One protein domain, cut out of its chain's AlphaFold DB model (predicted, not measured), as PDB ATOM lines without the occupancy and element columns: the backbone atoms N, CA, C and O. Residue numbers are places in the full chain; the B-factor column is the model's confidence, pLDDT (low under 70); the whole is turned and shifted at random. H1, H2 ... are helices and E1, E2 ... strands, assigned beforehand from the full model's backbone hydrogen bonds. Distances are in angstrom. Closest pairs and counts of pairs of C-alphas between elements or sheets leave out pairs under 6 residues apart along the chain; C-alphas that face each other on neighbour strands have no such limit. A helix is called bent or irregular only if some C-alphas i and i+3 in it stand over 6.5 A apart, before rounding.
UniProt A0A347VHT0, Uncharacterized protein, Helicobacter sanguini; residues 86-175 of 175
ATOM      1  N   TYR A  86      50.309  -4.269 118.212       98.19
ATOM      2  CA  TYR A  86      48.906  -4.289 117.820       98.19
ATOM      3  C   TYR A  86      48.681  -3.658 116.451       98.19
ATOM      4  O   TYR A  86      49.322  -2.689 116.060       98.19
ATOM      5  N   GLU A  87      47.746  -4.239 115.716       97.62
ATOM      6  CA  GLU A  87      47.190  -3.686 114.489       97.62
ATOM      7  C   GLU A  87      45.807  -3.109 114.809       97.62
ATOM      8  O   GLU A  87      44.978  -3.813 115.396       97.62
ATOM      9  N   LEU A  88      45.564  -1.843 114.454       97.50
ATOM     10  CA  LEU A  88      44.223  -1.260 114.483       97.50
ATOM     11  C   LEU A  88      43.454  -1.772 113.265       97.50
ATOM     12  O   LEU A  88      43.832  -1.500 112.129       97.50
ATOM     13  N   ILE A  89      42.388  -2.521 113.516       96.06
ATOM     14  CA  ILE A  89      41.622  -3.211 112.482       96.06
ATOM     15  C   ILE A  89      40.433  -2.379 112.015       96.06
ATOM     16  O   ILE A  89      40.177  -2.257 110.818       96.06
ATOM     17  N   GLU A  90      39.685  -1.845 112.973       96.81
ATOM     18  CA  GLU A  90      38.484  -1.058 112.732       96.81
ATOM     19  C   GLU A  90      38.260  -0.130 113.928       96.81
ATOM     20  O   GLU A  90      38.669  -0.445 115.046       96.81
ATOM     21  N   TYR A  91      37.646   1.025 113.696       95.75
ATOM     22  CA  TYR A  91      37.376   2.014 114.734       95.75
ATOM     23  C   TYR A  91      36.066   2.758 114.485       95.75
ATOM     24  O   TYR A  91      35.628   2.915 113.342       95.75
ATOM     25  N   TYR A  92      35.470   3.234 115.566       93.31
ATOM     26  CA  TYR A  92      34.278   4.060 115.606       93.31
ATOM     27  C   TYR A  92      34.483   5.181 116.635       93.31
ATOM     28  O   TYR A  92      35.095   4.913 117.675       93.31
ATOM     29  N   PRO A  93      33.972   6.396 116.380       90.75
ATOM     30  CA  PRO A  93      33.278   6.825 115.162       90.75
ATOM     31  C   PRO A  93      34.215   7.069 113.965       90.75
ATOM     32  O   PRO A  93      35.440   7.006 114.081       90.75
ATOM     33  N   LYS A  94      33.624   7.282 112.779       90.69
ATOM     34  CA  LYS A  94      34.340   7.633 111.531       90.69
ATOM     35  C   LYS A  94      34.385   9.135 111.252       90.69
ATOM     36  O   LYS A  94      34.942   9.551 110.243       90.69
ATOM     37  N   ASP A  95      33.823   9.916 112.154       86.81
ATOM     38  CA  ASP A  95      33.721  11.367 112.137       86.81
ATOM     39  C   ASP A  95      33.991  11.904 113.554       86.81
ATOM     40  O   ASP A  95      34.338  11.142 114.460       86.81
ATOM     41  N   ASN A  96      33.832  13.215 113.743       78.56
ATOM     42  CA  ASN A  96      33.953  13.871 115.045       78.56
ATOM     43  C   ASN A  96      32.639  13.790 115.861       78.56
ATOM     44  O   ASN A  96      32.291  14.708 116.605       78.56
ATOM     45  N   SER A  97      31.842  12.726 115.679       76.81
ATOM     46  CA  SER A  97      30.645  12.529 116.500       76.81
ATOM     47  C   SER A  97      31.019  12.264 117.956       76.81
ATOM     48  O   SER A  97      32.025  11.631 118.277       76.81
ATOM     49  N   LYS A  98      30.176  12.774 118.851       73.81
ATOM     50  CA  LYS A  98      30.298  12.562 120.292       73.81
ATOM     51  C   LYS A  98      29.663  11.230 120.693       73.81
ATOM     52  O   LYS A  98      28.723  10.761 120.050       73.81
ATOM     53  N   GLY A  99      30.134  10.651 121.794       76.94
ATOM     54  CA  GLY A  99      29.626   9.391 122.335       76.94
ATOM     55  C   GLY A  99      30.740   8.385 122.597       76.94
ATOM     56  O   GLY A  99      31.886   8.762 122.843       76.94
ATOM     57  N   PHE A 100      30.397   7.097 122.553       84.19
ATOM     58  CA  PHE A 100      31.386   6.038 122.733       84.19
ATOM     59  C   PHE A 100      32.361   5.993 121.555       84.19
ATOM     60  O   PHE A 100      31.988   6.209 120.400       84.19
ATOM     61  N   HIS A 101      33.605   5.628 121.847       89.31
ATOM     62  CA  HIS A 101      34.544   5.205 120.815       89.31
ATOM     63  C   HIS A 101      34.823   3.723 120.998       89.31
ATOM     64  O   HIS A 101      34.899   3.217 122.118       89.31
ATOM     65  N   ALA A 102      34.991   3.014 119.893       94.12
ATOM     66  CA  ALA A 102      35.341   1.607 119.913       94.12
ATOM     67  C   ALA A 102      36.428   1.329 118.888       94.12
ATOM     68  O   ALA A 102      36.410   1.868 117.788       94.12
ATOM     69  N   CYS A 103      37.373   0.472 119.248       96.69
ATOM     70  CA  CYS A 103      38.457   0.040 118.386       96.69
ATOM     71  C   CYS A 103      38.574  -1.479 118.451       96.69
ATOM     72  O   CYS A 103      38.652  -2.065 119.532       96.69
ATOM     73  N   LEU A 104      38.624  -2.124 117.292       97.75
ATOM     74  CA  LEU A 104      39.025  -3.515 117.185       97.75
ATOM     75  C   LEU A 104      40.531  -3.561 116.940       97.75
ATOM     76  O   LEU A 104      41.019  -3.056 115.930       97.75
ATOM     77  N   PHE A 105      41.259  -4.206 117.841       97.94
ATOM     78  CA  PHE A 105      42.685  -4.463 117.697       97.94
ATOM     79  C   PHE A 105      42.955  -5.937 117.452       97.94
ATOM     80  O   PHE A 105      42.275  -6.811 117.993       97.94
ATOM     81  N   LYS A 106      44.015  -6.216 116.698       97.31
ATOM     82  CA  LYS A 106      44.575  -7.557 116.551       97.31
ATOM     83  C   LYS A 106      46.002  -7.574 117.065       97.31
ATOM     84  O   LYS A 106      46.858  -6.831 116.588       97.31
ATOM     85  N   LYS A 107      46.286  -8.449 118.026       97.00
ATOM     86  CA  LYS A 107      47.652  -8.651 118.514       97.00
ATOM     87  C   LYS A 107      48.473  -9.336 117.427       97.00
ATOM     88  O   LYS A 107      48.121 -10.419 116.961       97.00
ATOM     89  N   LYS A 108      49.586  -8.734 117.015       97.06
ATOM     90  CA  LYS A 108      50.375  -9.197 115.864       97.06
ATOM     91  C   LYS A 108      50.991 -10.579 116.078       97.06
ATOM     92  O   LYS A 108      51.084 -11.338 115.114       97.06
ATOM     93  N   THR A 109      51.362 -10.920 117.312       95.81
ATOM     94  CA  THR A 109      52.007 -12.198 117.653       95.81
ATOM     95  C   THR A 109      51.013 -13.351 117.750       95.81
ATOM     96  O   THR A 109      51.169 -14.351 117.062       95.81
ATOM     97  N   THR A 110      49.966 -13.205 118.564       93.94
ATOM     98  CA  THR A 110      48.992 -14.280 118.828       93.94
ATOM     99  C   THR A 110      47.810 -14.284 117.867       93.94
ATOM    100  O   THR A 110      47.021 -15.220 117.878       93.94
ATOM    101  N   LYS A 111      47.654 -13.226 117.059       94.12
ATOM    102  CA  LYS A 111      46.497 -12.984 116.182       94.12
ATOM    103  C   LYS A 111      45.160 -12.871 116.928       94.12
ATOM    104  O   LYS A 111      44.115 -12.884 116.284       94.12
ATOM    105  N   GLN A 112      45.195 -12.722 118.252       94.62
ATOM    106  CA  GLN A 112      44.014 -12.555 119.093       94.62
ATOM    107  C   GLN A 112      43.390 -11.173 118.886       94.62
ATOM    108  O   GLN A 112      44.110 -10.174 118.786       94.62
ATOM    109  N   TYR A 113      42.060 -11.123 118.864       97.00
ATOM    110  CA  TYR A 113      41.302  -9.888 118.717       97.00
ATOM    111  C   TYR A 113      40.926  -9.316 120.081       97.00
ATOM    112  O   TYR A 113      40.655 -10.050 121.034       97.00
ATOM    113  N   THR A 114      40.938  -7.993 120.195       97.69
ATOM    114  CA  THR A 114      40.450  -7.278 121.374       97.69
ATOM    115  C   THR A 114      39.599  -6.099 120.941       97.69
ATOM    116  O   THR A 114      40.071  -5.235 120.208       97.69
ATOM    117  N   LEU A 115      38.349  -6.087 121.390       96.94
ATOM    118  CA  LEU A 115      37.441  -4.960 121.267       96.94
ATOM    119  C   LEU A 115      37.661  -4.039 122.470       96.94
ATOM    120  O   LEU A 115      37.343  -4.408 123.600       96.94
ATOM    121  N   ALA A 116      38.241  -2.870 122.221       96.00
ATOM    122  CA  ALA A 116      38.439  -1.826 123.213       96.00
ATOM    123  C   ALA A 116      37.353  -0.763 123.054       96.00
ATOM    124  O   ALA A 116      37.157  -0.246 121.956       96.00
ATOM    125  N   ILE A 117      36.644  -0.452 124.134       92.31
ATOM    126  CA  ILE A 117      35.537   0.505 124.152       92.31
ATOM    127  C   ILE A 117      35.871   1.602 125.158       92.31
ATOM    128  O   ILE A 117      36.396   1.332 126.237       92.31
ATOM    129  N   ARG A 118      35.547   2.846 124.838       86.12
ATOM    130  CA  ARG A 118      35.519   3.910 125.832       86.12
ATOM    131  C   ARG A 118      34.184   4.627 125.845       86.12
ATOM    132  O   ARG A 118      33.528   4.737 124.810       86.12
ATOM    133  N   GLY A 119      33.852   5.126 127.024       75.44
ATOM    134  CA  GLY A 119      32.709   5.989 127.265       75.44
ATOM    135  C   GLY A 119      32.808   7.373 126.626       75.44
ATOM    136  O   GLY A 119      33.829   7.741 126.028       75.44
ATOM    137  N   SER A 120      31.728   8.139 126.769       68.44
ATOM    138  CA  SER A 120      31.589   9.479 126.188       68.44
ATOM    139  C   SER A 120      32.402  10.532 126.950       68.44
ATOM    140  O   SER A 120      32.490  10.505 128.174       68.44
ATOM    141  N   TYR A 121      32.979  11.495 126.221       56.78
ATOM    142  CA  TYR A 121      33.656  12.682 126.767       56.78
ATOM    143  C   TYR A 121      32.792  13.937 126.552       56.78
ATOM    144  O   TYR A 121      33.239  14.922 125.974       56.78
ATOM    145  N   ASP A 122      31.528  13.916 126.972       56.34
ATOM    146  CA  ASP A 122      30.740  15.151 127.041       56.34
ATOM    147  C   ASP A 122      30.101  15.300 128.416       56.34
ATOM    148  O   ASP A 122      29.084  14.694 128.728       56.34
ATOM    149  N   THR A 123      30.742  16.103 129.263       51.66
ATOM    150  CA  THR A 123      30.353  16.314 130.662       51.66
ATOM    151  C   THR A 123      28.975  16.956 130.820       51.66
ATOM    152  O   THR A 123      28.401  16.845 131.900       51.66
ATOM    153  N   LYS A 124      28.418  17.587 129.774       50.91
ATOM    154  CA  LYS A 124      27.089  18.220 129.833       50.91
ATOM    155  C   LYS A 124      25.948  17.258 129.482       50.91
ATOM    156  O   LYS A 124      25.009  17.160 130.263       50.91
ATOM    157  N   ASP A 125      26.060  16.491 128.395       48.81
ATOM    158  CA  ASP A 125      25.045  15.482 128.023       48.81
ATOM    159  C   ASP A 125      25.114  14.223 128.908       48.81
ATOM    160  O   ASP A 125      24.084  13.630 129.246       48.81
ATOM    161  N   TYR A 126      26.322  13.855 129.356       51.38
ATOM    162  CA  TYR A 126      26.538  12.713 130.244       51.38
ATOM    163  C   TYR A 126      25.821  12.895 131.583       51.38
ATOM    164  O   TYR A 126      25.148  11.973 132.028       51.38
ATOM    165  N   LEU A 127      25.920  14.067 132.223       52.16
ATOM    166  CA  LEU A 127      25.359  14.278 133.563       52.16
ATOM    167  C   LEU A 127      23.830  14.411 133.581       52.16
ATOM    168  O   LEU A 127      23.208  13.931 134.528       52.16
ATOM    169  N   GLU A 128      23.218  15.047 132.580       54.72
ATOM    170  CA  GLU A 128      21.793  15.405 132.654       54.72
ATOM    171  C   GLU A 128      20.848  14.368 132.027       54.72
ATOM    172  O   GLU A 128      19.780  14.123 132.589       54.72
ATOM    173  N   ALA A 129      21.220  13.710 130.923       53.78
ATOM    174  CA  ALA A 129      20.302  12.825 130.194       53.78
ATOM    175  C   ALA A 129      20.681  11.339 130.278       53.78
ATOM    176  O   ALA A 129      19.831  10.496 130.591       53.78
ATOM    177  N   ASP A 130      21.947  10.999 130.037       53.81
ATOM    178  CA  ASP A 130      22.371   9.600 129.912       53.81
ATOM    179  C   ASP A 130      22.677   8.954 131.263       53.81
ATOM    180  O   ASP A 130      22.212   7.845 131.526       53.81
ATOM    181  N   PHE A 131      23.363   9.657 132.169       60.38
ATOM    182  CA  PHE A 131      23.611   9.174 133.530       60.38
ATOM    183  C   PHE A 131      22.314   9.051 134.333       60.38
ATOM    184  O   PHE A 131      22.128   8.055 135.027       60.38
ATOM    185  N   TRP A 132      21.364   9.985 134.183       55.25
ATOM    186  CA  TRP A 132      20.045   9.868 134.814       55.25
ATOM    187  C   TRP A 132      19.245   8.683 134.269       55.25
ATOM    188  O   TRP A 132      18.727   7.909 135.069       55.25
ATOM    189  N   ASN A 133      19.159   8.470 132.950       59.50
ATOM    190  CA  ASN A 133      18.457   7.298 132.402       59.50
ATOM    191  C   ASN A 133      19.152   5.974 132.771       59.50
ATOM    192  O   ASN A 133      18.470   5.003 133.104       59.50
ATOM    193  N   LEU A 134      20.486   5.930 132.786       63.28
ATOM    194  CA  LEU A 134      21.236   4.736 133.175       63.28
ATOM    195  C   LEU A 134      21.079   4.429 134.674       63.28
ATOM    196  O   LEU A 134      20.805   3.287 135.032       63.28
ATOM    197  N   LEU A 135      21.188   5.435 135.548       58.06
ATOM    198  CA  LEU A 135      21.056   5.258 136.996       58.06
ATOM    199  C   LEU A 135      19.614   5.023 137.456       58.06
ATOM    200  O   LEU A 135      19.406   4.276 138.408       58.06
ATOM    201  N   THR A 136      18.620   5.651 136.819       58.53
ATOM    202  CA  THR A 136      17.215   5.544 137.260       58.53
ATOM    203  C   THR A 136      16.427   4.453 136.554       58.53
ATOM    204  O   THR A 136      15.512   3.894 137.154       58.53
ATOM    205  N   LYS A 137      16.758   4.128 135.298       61.56
ATOM    206  CA  LYS A 137      16.028   3.127 134.500       61.56
ATOM    207  C   LYS A 137      16.873   1.911 134.133       61.56
ATOM    208  O   LYS A 137      16.321   0.955 133.596       61.56
ATOM    209  N   GLY A 138      18.186   1.927 134.386       58.50
ATOM    210  CA  GLY A 138      19.083   0.836 133.994       58.50
ATOM    211  C   GLY A 138      19.192   0.656 132.477       58.50
ATOM    212  O   GLY A 138      19.489  -0.445 132.017       58.50
ATOM    213  N   GLN A 139      18.898   1.694 131.688       65.19
ATOM    214  CA  GLN A 139      18.820   1.605 130.229       65.19
ATOM    215  C   GLN A 139      19.926   2.421 129.566       65.19
ATOM    216  O   GLN A 139      20.055   3.619 129.801       65.19
ATOM    217  N   VAL A 140      20.693   1.760 128.696       68.19
ATOM    218  CA  VAL A 140      21.582   2.432 127.742       68.19
ATOM    219  C   VAL A 140      20.706   3.117 126.688       68.19
ATOM    220  O   VAL A 140      19.768   2.478 126.195       68.19
ATOM    221  N   PRO A 141      20.987   4.374 126.302       73.69
ATOM    222  CA  PRO A 141      20.282   5.018 125.203       73.69
ATOM    223  C   PRO A 141      20.288   4.127 123.957       73.69
ATOM    224  O   PRO A 141      21.332   3.628 123.525       73.69
ATOM    225  N   LYS A 142      19.102   3.911 123.378       78.06
ATOM    226  CA  LYS A 142      18.900   2.953 122.281       78.06
ATOM    227  C   LYS A 142      19.843   3.209 121.102       78.06
ATOM    228  O   LYS A 142      20.358   2.262 120.515       78.06
ATOM    229  N   SER A 143      20.109   4.477 120.794       80.06
ATOM    230  CA  SER A 143      21.024   4.900 119.729       80.06
ATOM    231  C   SER A 143      22.456   4.401 119.943       80.06
ATOM    232  O   SER A 143      23.059   3.888 119.002       80.06
ATOM    233  N   TYR A 144      23.002   4.479 121.161       79.31
ATOM    234  CA  TYR A 144      24.347   3.972 121.452       79.31
ATOM    235  C   TYR A 144      24.421   2.456 121.343       79.31
ATOM    236  O   TYR A 144      25.364   1.929 120.753       79.31
ATOM    237  N   TYR A 145      23.402   1.754 121.844       81.44
ATOM    238  CA  TYR A 145      23.312   0.305 121.699       81.44
ATOM    239  C   TYR A 145      23.253  -0.117 120.222       81.44
ATOM    240  O   TYR A 145      24.021  -0.976 119.786       81.44
ATOM    241  N   GLU A 146      22.395   0.527 119.425       88.00
ATOM    242  CA  GLU A 146      22.276   0.265 117.988       88.00
ATOM    243  C   GLU A 146      23.576   0.590 117.233       88.00
ATOM    244  O   GLU A 146      23.994  -0.185 116.371       88.00
ATOM    245  N   ASN A 147      24.260   1.687 117.569       89.38
ATOM    246  CA  ASN A 147      25.541   2.058 116.960       89.38
ATOM    247  C   ASN A 147      26.655   1.064 117.303       89.38
ATOM    248  O   ASN A 147      27.416   0.668 116.416       89.38
ATOM    249  N   MET A 148      26.724   0.604 118.555       89.31
ATOM    250  CA  MET A 148      27.651  -0.454 118.958       89.31
ATOM    251  C   MET A 148      27.364  -1.731 118.159       89.31
ATOM    252  O   MET A 148      28.284  -2.307 117.578       89.31
ATOM    253  N   LEU A 149      26.093  -2.141 118.047       91.62
ATOM    254  CA  LEU A 149      25.721  -3.350 117.305       91.62
ATOM    255  C   LEU A 149      26.118  -3.240 115.835       91.62
ATOM    256  O   LEU A 149      26.681  -4.182 115.283       91.62
ATOM    257  N   ARG A 150      25.878  -2.086 115.204       94.12
ATOM    258  CA  ARG A 150      26.308  -1.820 113.823       94.12
ATOM    259  C   ARG A 150      27.823  -1.924 113.681       94.12
ATOM    260  O   ARG A 150      28.298  -2.571 112.751       94.12
ATOM    261  N   PHE A 151      28.580  -1.332 114.603       94.25
ATOM    262  CA  PHE A 151      30.038  -1.417 114.602       94.25
ATOM    263  C   PHE A 151      30.536  -2.859 114.758       94.25
ATOM    264  O   PHE A 151      31.379  -3.313 113.982       94.25
ATOM    265  N   TYR A 152      29.996  -3.598 115.729       94.69
ATOM    266  CA  TYR A 152      30.367  -4.990 115.959       94.69
ATOM    267  C   TYR A 152      30.003  -5.876 114.763       94.69
ATOM    268  O   TYR A 152      30.841  -6.648 114.306       94.69
ATOM    269  N   ASN A 153      28.808  -5.718 114.193       95.12
ATOM    270  CA  ASN A 153      28.389  -6.480 113.016       95.12
ATOM    271  C   ASN A 153      29.294  -6.204 111.811       95.12
ATOM    272  O   ASN A 153      29.731  -7.148 111.159       95.12
ATOM    273  N   LYS A 154      29.697  -4.946 111.586       95.00
ATOM    274  CA  LYS A 154      30.702  -4.603 110.566       95.00
ATOM    275  C   LYS A 154      32.038  -5.316 110.811       95.00
ATOM    276  O   LYS A 154      32.688  -5.786 109.876       95.00
ATOM    277  N   CYS A 155      32.459  -5.421 112.071       95.62
ATOM    278  CA  CYS A 155      33.648  -6.188 112.430       95.62
ATOM    279  C   CYS A 155      33.471  -7.682 112.119       95.62
ATOM    280  O   CYS A 155      34.383  -8.295 111.573       95.62
ATOM    281  N   VAL A 156      32.310  -8.262 112.434       95.50
ATOM    282  CA  VAL A 156      31.989  -9.675 112.177       95.50
ATOM    283  C   VAL A 156      31.947  -9.989 110.682       95.50
ATOM    284  O   VAL A 156      32.469 -11.024 110.278       95.50
ATOM    285  N   GLU A 157      31.395  -9.104 109.851       94.50
ATOM    286  CA  GLU A 157      31.361  -9.277 108.390       94.50
ATOM    287  C   GLU A 157      32.764  -9.489 107.809       94.50
ATOM    288  O   GLU A 157      32.970 -10.350 106.954       94.50
ATOM    289  N   LYS A 158      33.750  -8.740 108.313       92.94
ATOM    290  CA  LYS A 158      35.139  -8.814 107.843       92.94
ATOM    291  C   LYS A 158      35.985  -9.846 108.599       92.94
ATOM    292  O   LYS A 158      36.937 -10.391 108.042       92.94
ATOM    293  N   TYR A 159      35.649 -10.123 109.858       92.81
ATOM    294  CA  TYR A 159      36.411 -10.980 110.771       92.81
ATOM    295  C   TYR A 159      35.487 -11.947 111.511       92.81
ATOM    296  O   TYR A 159      35.438 -11.970 112.738       92.81
ATOM    297  N   SER A 160      34.763 -12.789 110.773       91.31
ATOM    298  CA  SER A 160      33.737 -13.691 111.327       91.31
ATOM    299  C   SER A 160      34.243 -14.607 112.443       91.31
ATOM    300  O   SER A 160      33.482 -15.021 113.318       91.31
ATOM    301  N   ASN A 161      35.548 -14.883 112.474       90.06
ATOM    302  CA  ASN A 161      36.192 -15.684 113.504       90.06
ATOM    303  C   ASN A 161      36.103 -15.080 114.917       90.06
ATOM    304  O   ASN A 161      36.305 -15.840 115.858       90.06
ATOM    305  N   ILE A 162      35.798 -13.781 115.073       93.38
ATOM    306  CA  ILE A 162      35.608 -13.124 116.384       93.38
ATOM    307  C   ILE A 162      34.292 -13.512 117.081       93.38
ATOM    308  O   ILE A 162      34.058 -13.110 118.218       93.38
ATOM    309  N   THR A 163      33.417 -14.261 116.402       92.44
ATOM    310  CA  THR A 163      32.166 -14.788 116.975       92.44
ATOM    311  C   THR A 163      32.354 -16.141 117.661       92.44
ATOM    312  O   THR A 163      31.461 -16.617 118.359       92.44
ATOM    313  N   LYS A 164      33.515 -16.787 117.476       92.62
ATOM    314  CA  LYS A 164      33.795 -18.092 118.082       92.62
ATOM    315  C   LYS A 164      34.003 -17.944 119.597       92.62
ATOM    316  O   LYS A 164      34.506 -16.904 120.036       92.62
ATOM    317  N   PRO A 165      33.698 -18.974 120.401       89.50
ATOM    318  CA  PRO A 165      34.025 -18.970 121.825       89.50
ATOM    319  C   PRO A 165      35.494 -18.595 122.068       89.50
ATOM    320  O   PRO A 165      36.375 -19.040 121.334       89.50
ATOM    321  N   GLU A 166      35.737 -17.735 123.062       86.75
ATOM    322  CA  GLU A 166      37.075 -17.284 123.500       86.75
ATOM    323  C   GLU A 166      37.934 -16.569 122.432       86.75
ATOM    324  O   GLU A 166      39.120 -16.308 122.639       86.75
ATOM    325  N   SER A 167      37.346 -16.203 121.291       90.69
ATOM    326  CA  SER A 167      38.079 -15.599 120.168       90.69
ATOM    327  C   SER A 167      38.265 -14.080 120.267       90.69
ATOM    328  O   SER A 167      39.101 -13.513 119.553       90.69
ATOM    329  N   LEU A 168      37.517 -13.430 121.162       95.25
ATOM    330  CA  LEU A 168      37.484 -11.984 121.338       95.25
ATOM    331  C   LEU A 168      37.630 -11.616 122.816       95.25
ATOM    332  O   LEU A 168      36.827 -12.027 123.651       95.25
ATOM    333  N   ASN A 169      38.631 -10.793 123.132       95.19
ATOM    334  CA  ASN A 169      38.656 -10.082 124.407       95.19
ATOM    335  C   ASN A 169      37.824  -8.805 124.295       95.19
ATOM    336  O   ASN A 169      37.830  -8.156 123.249       95.19
ATOM    337  N   VAL A 170      37.199  -8.398 125.395       94.56
ATOM    338  CA  VAL A 170      36.535  -7.098 125.505       94.56
ATOM    339  C   VAL A 170      37.151  -6.343 126.670       94.56
ATOM    340  O   VAL A 170      37.344  -6.906 127.749       94.56
ATOM    341  N   VAL A 171      37.488  -5.080 126.440       95.38
ATOM    342  CA  VAL A 171      38.021  -4.178 127.455       95.38
ATOM    343  C   VAL A 171      37.351  -2.819 127.323       95.38
ATOM    344  O   VAL A 171      37.040  -2.385 126.217       95.38
ATOM    345  N   GLY A 172      37.106  -2.163 128.455       90.81
ATOM    346  CA  GLY A 172      36.413  -0.885 128.497       90.81
ATOM    347  C   GLY A 172      36.975   0.066 129.544       90.81
ATOM    348  O   GLY A 172      37.474  -0.387 130.575       90.81
ATOM    349  N   HIS A 173      36.868   1.372 129.295       86.31
ATOM    350  CA  HIS A 173      37.080   2.411 130.307       86.31
ATOM    351  C   HIS A 173      36.043   3.535 130.182       86.31
ATOM    352  O   HIS A 173      35.849   4.080 129.093       86.31
ATOM    353  N   SER A 174      35.461   3.936 131.317       78.44
ATOM    354  CA  SER A 174      34.310   4.849 131.417       78.44
ATOM    355  C   SER A 174      32.999   4.282 130.840       78.44
ATOM    356  O   SER A 174      33.005   3.241 130.179       78.44
ATOM    357  N   LEU A 175      31.890   4.961 131.154       57.38
ATOM    358  CA  LEU A 175      30.538   4.753 130.617       57.38
ATOM    359  C   LEU A 175      30.272   5.669 129.421       57.38
ATOM    360  O   LEU A 175      30.718   6.839 129.461       57.38
TER     361      LEU A 175
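This is residues 86 to 175 of the 175 residues of an uncharacterized protein of Helicobacter sanguini (UniProt A0A347VHT0). What does the model look like? A strongly twisted four-stranded sheet has the long helix H2 lying slantwise over one face, with the other face bare, while H1 lies off beyond one end of the strands and the short H3 follows H2 near the opposite end. What is it made of? The printed part has 90 residues, with named elements in the order E1 E2 E3 H1 H2 H3 E4; its class is mixed, helices and strands, and the sheet, order E1 E2 E3 E4, is mixed too. How spread out is it? It is only just compact, close to loose, with a radius of gyration of the C-alphas of 14.4 A, and elongated, spanning 43 by 26 by 20 A.

Where are the strands? E1 is residues 86 to 92, 17.0 A long from C-alpha 86 at (48.906, -4.289, 117.820); E2 is 101 to 107, 19.2 A; E3 is 113 to 118, 16.6 A. E4, residues 168 to 173, covers 17.0 A and ends with C-alpha 173 at (37.080, 2.411, 130.307). Where are the helices? H1 is residues 123 to 137, 19.8 A, irregular but only just: C-alphas 127 and 130 are 6.6 A apart. H2 is residues 142 to 158, 24.7 A, and H3 residues 160 to 163, 6.0 A.

How do the strands pair? E1, E2 and E3 form a meander, each strand the antiparallel neighbour of the one before, with N 89 and O 104 at 2.8 A and N 103 and O 116 at 2.8 A. E3 and E4 are parallel, with N 171 and O 115 at 2.9 A; with H1, H2 and H3 between them along the chain they form a strand-helix-strand unit. Where do the helices stand? H2 is on one face of the sheet, making two layers, at a height of 10.1 A over E1 and E2, at 34 degrees to E1 on the local plane; its closest C-alphas to E1 are those of Phe 151 and Tyr 92, 7.0 A. H3 only grazes the sheet with residues 161 to 162, and H1 is not on it and is apart from H2. Are the helix backbones in order? O i to N i+4 pairs are within hydrogen-bond range in 6 of 11 for H1 and 12 of 13 for H2; H3 is too short for such a pair.

How large is it? The C-alphas farthest apart, those of Thr 109 and Thr 136, are 43.7 A apart. Is it continuous? The printed part has no cut; the link E1 to E2 is short and the others are tight. Where is confidence low? Residues 120 to 140 and 175 have pLDDT under 70.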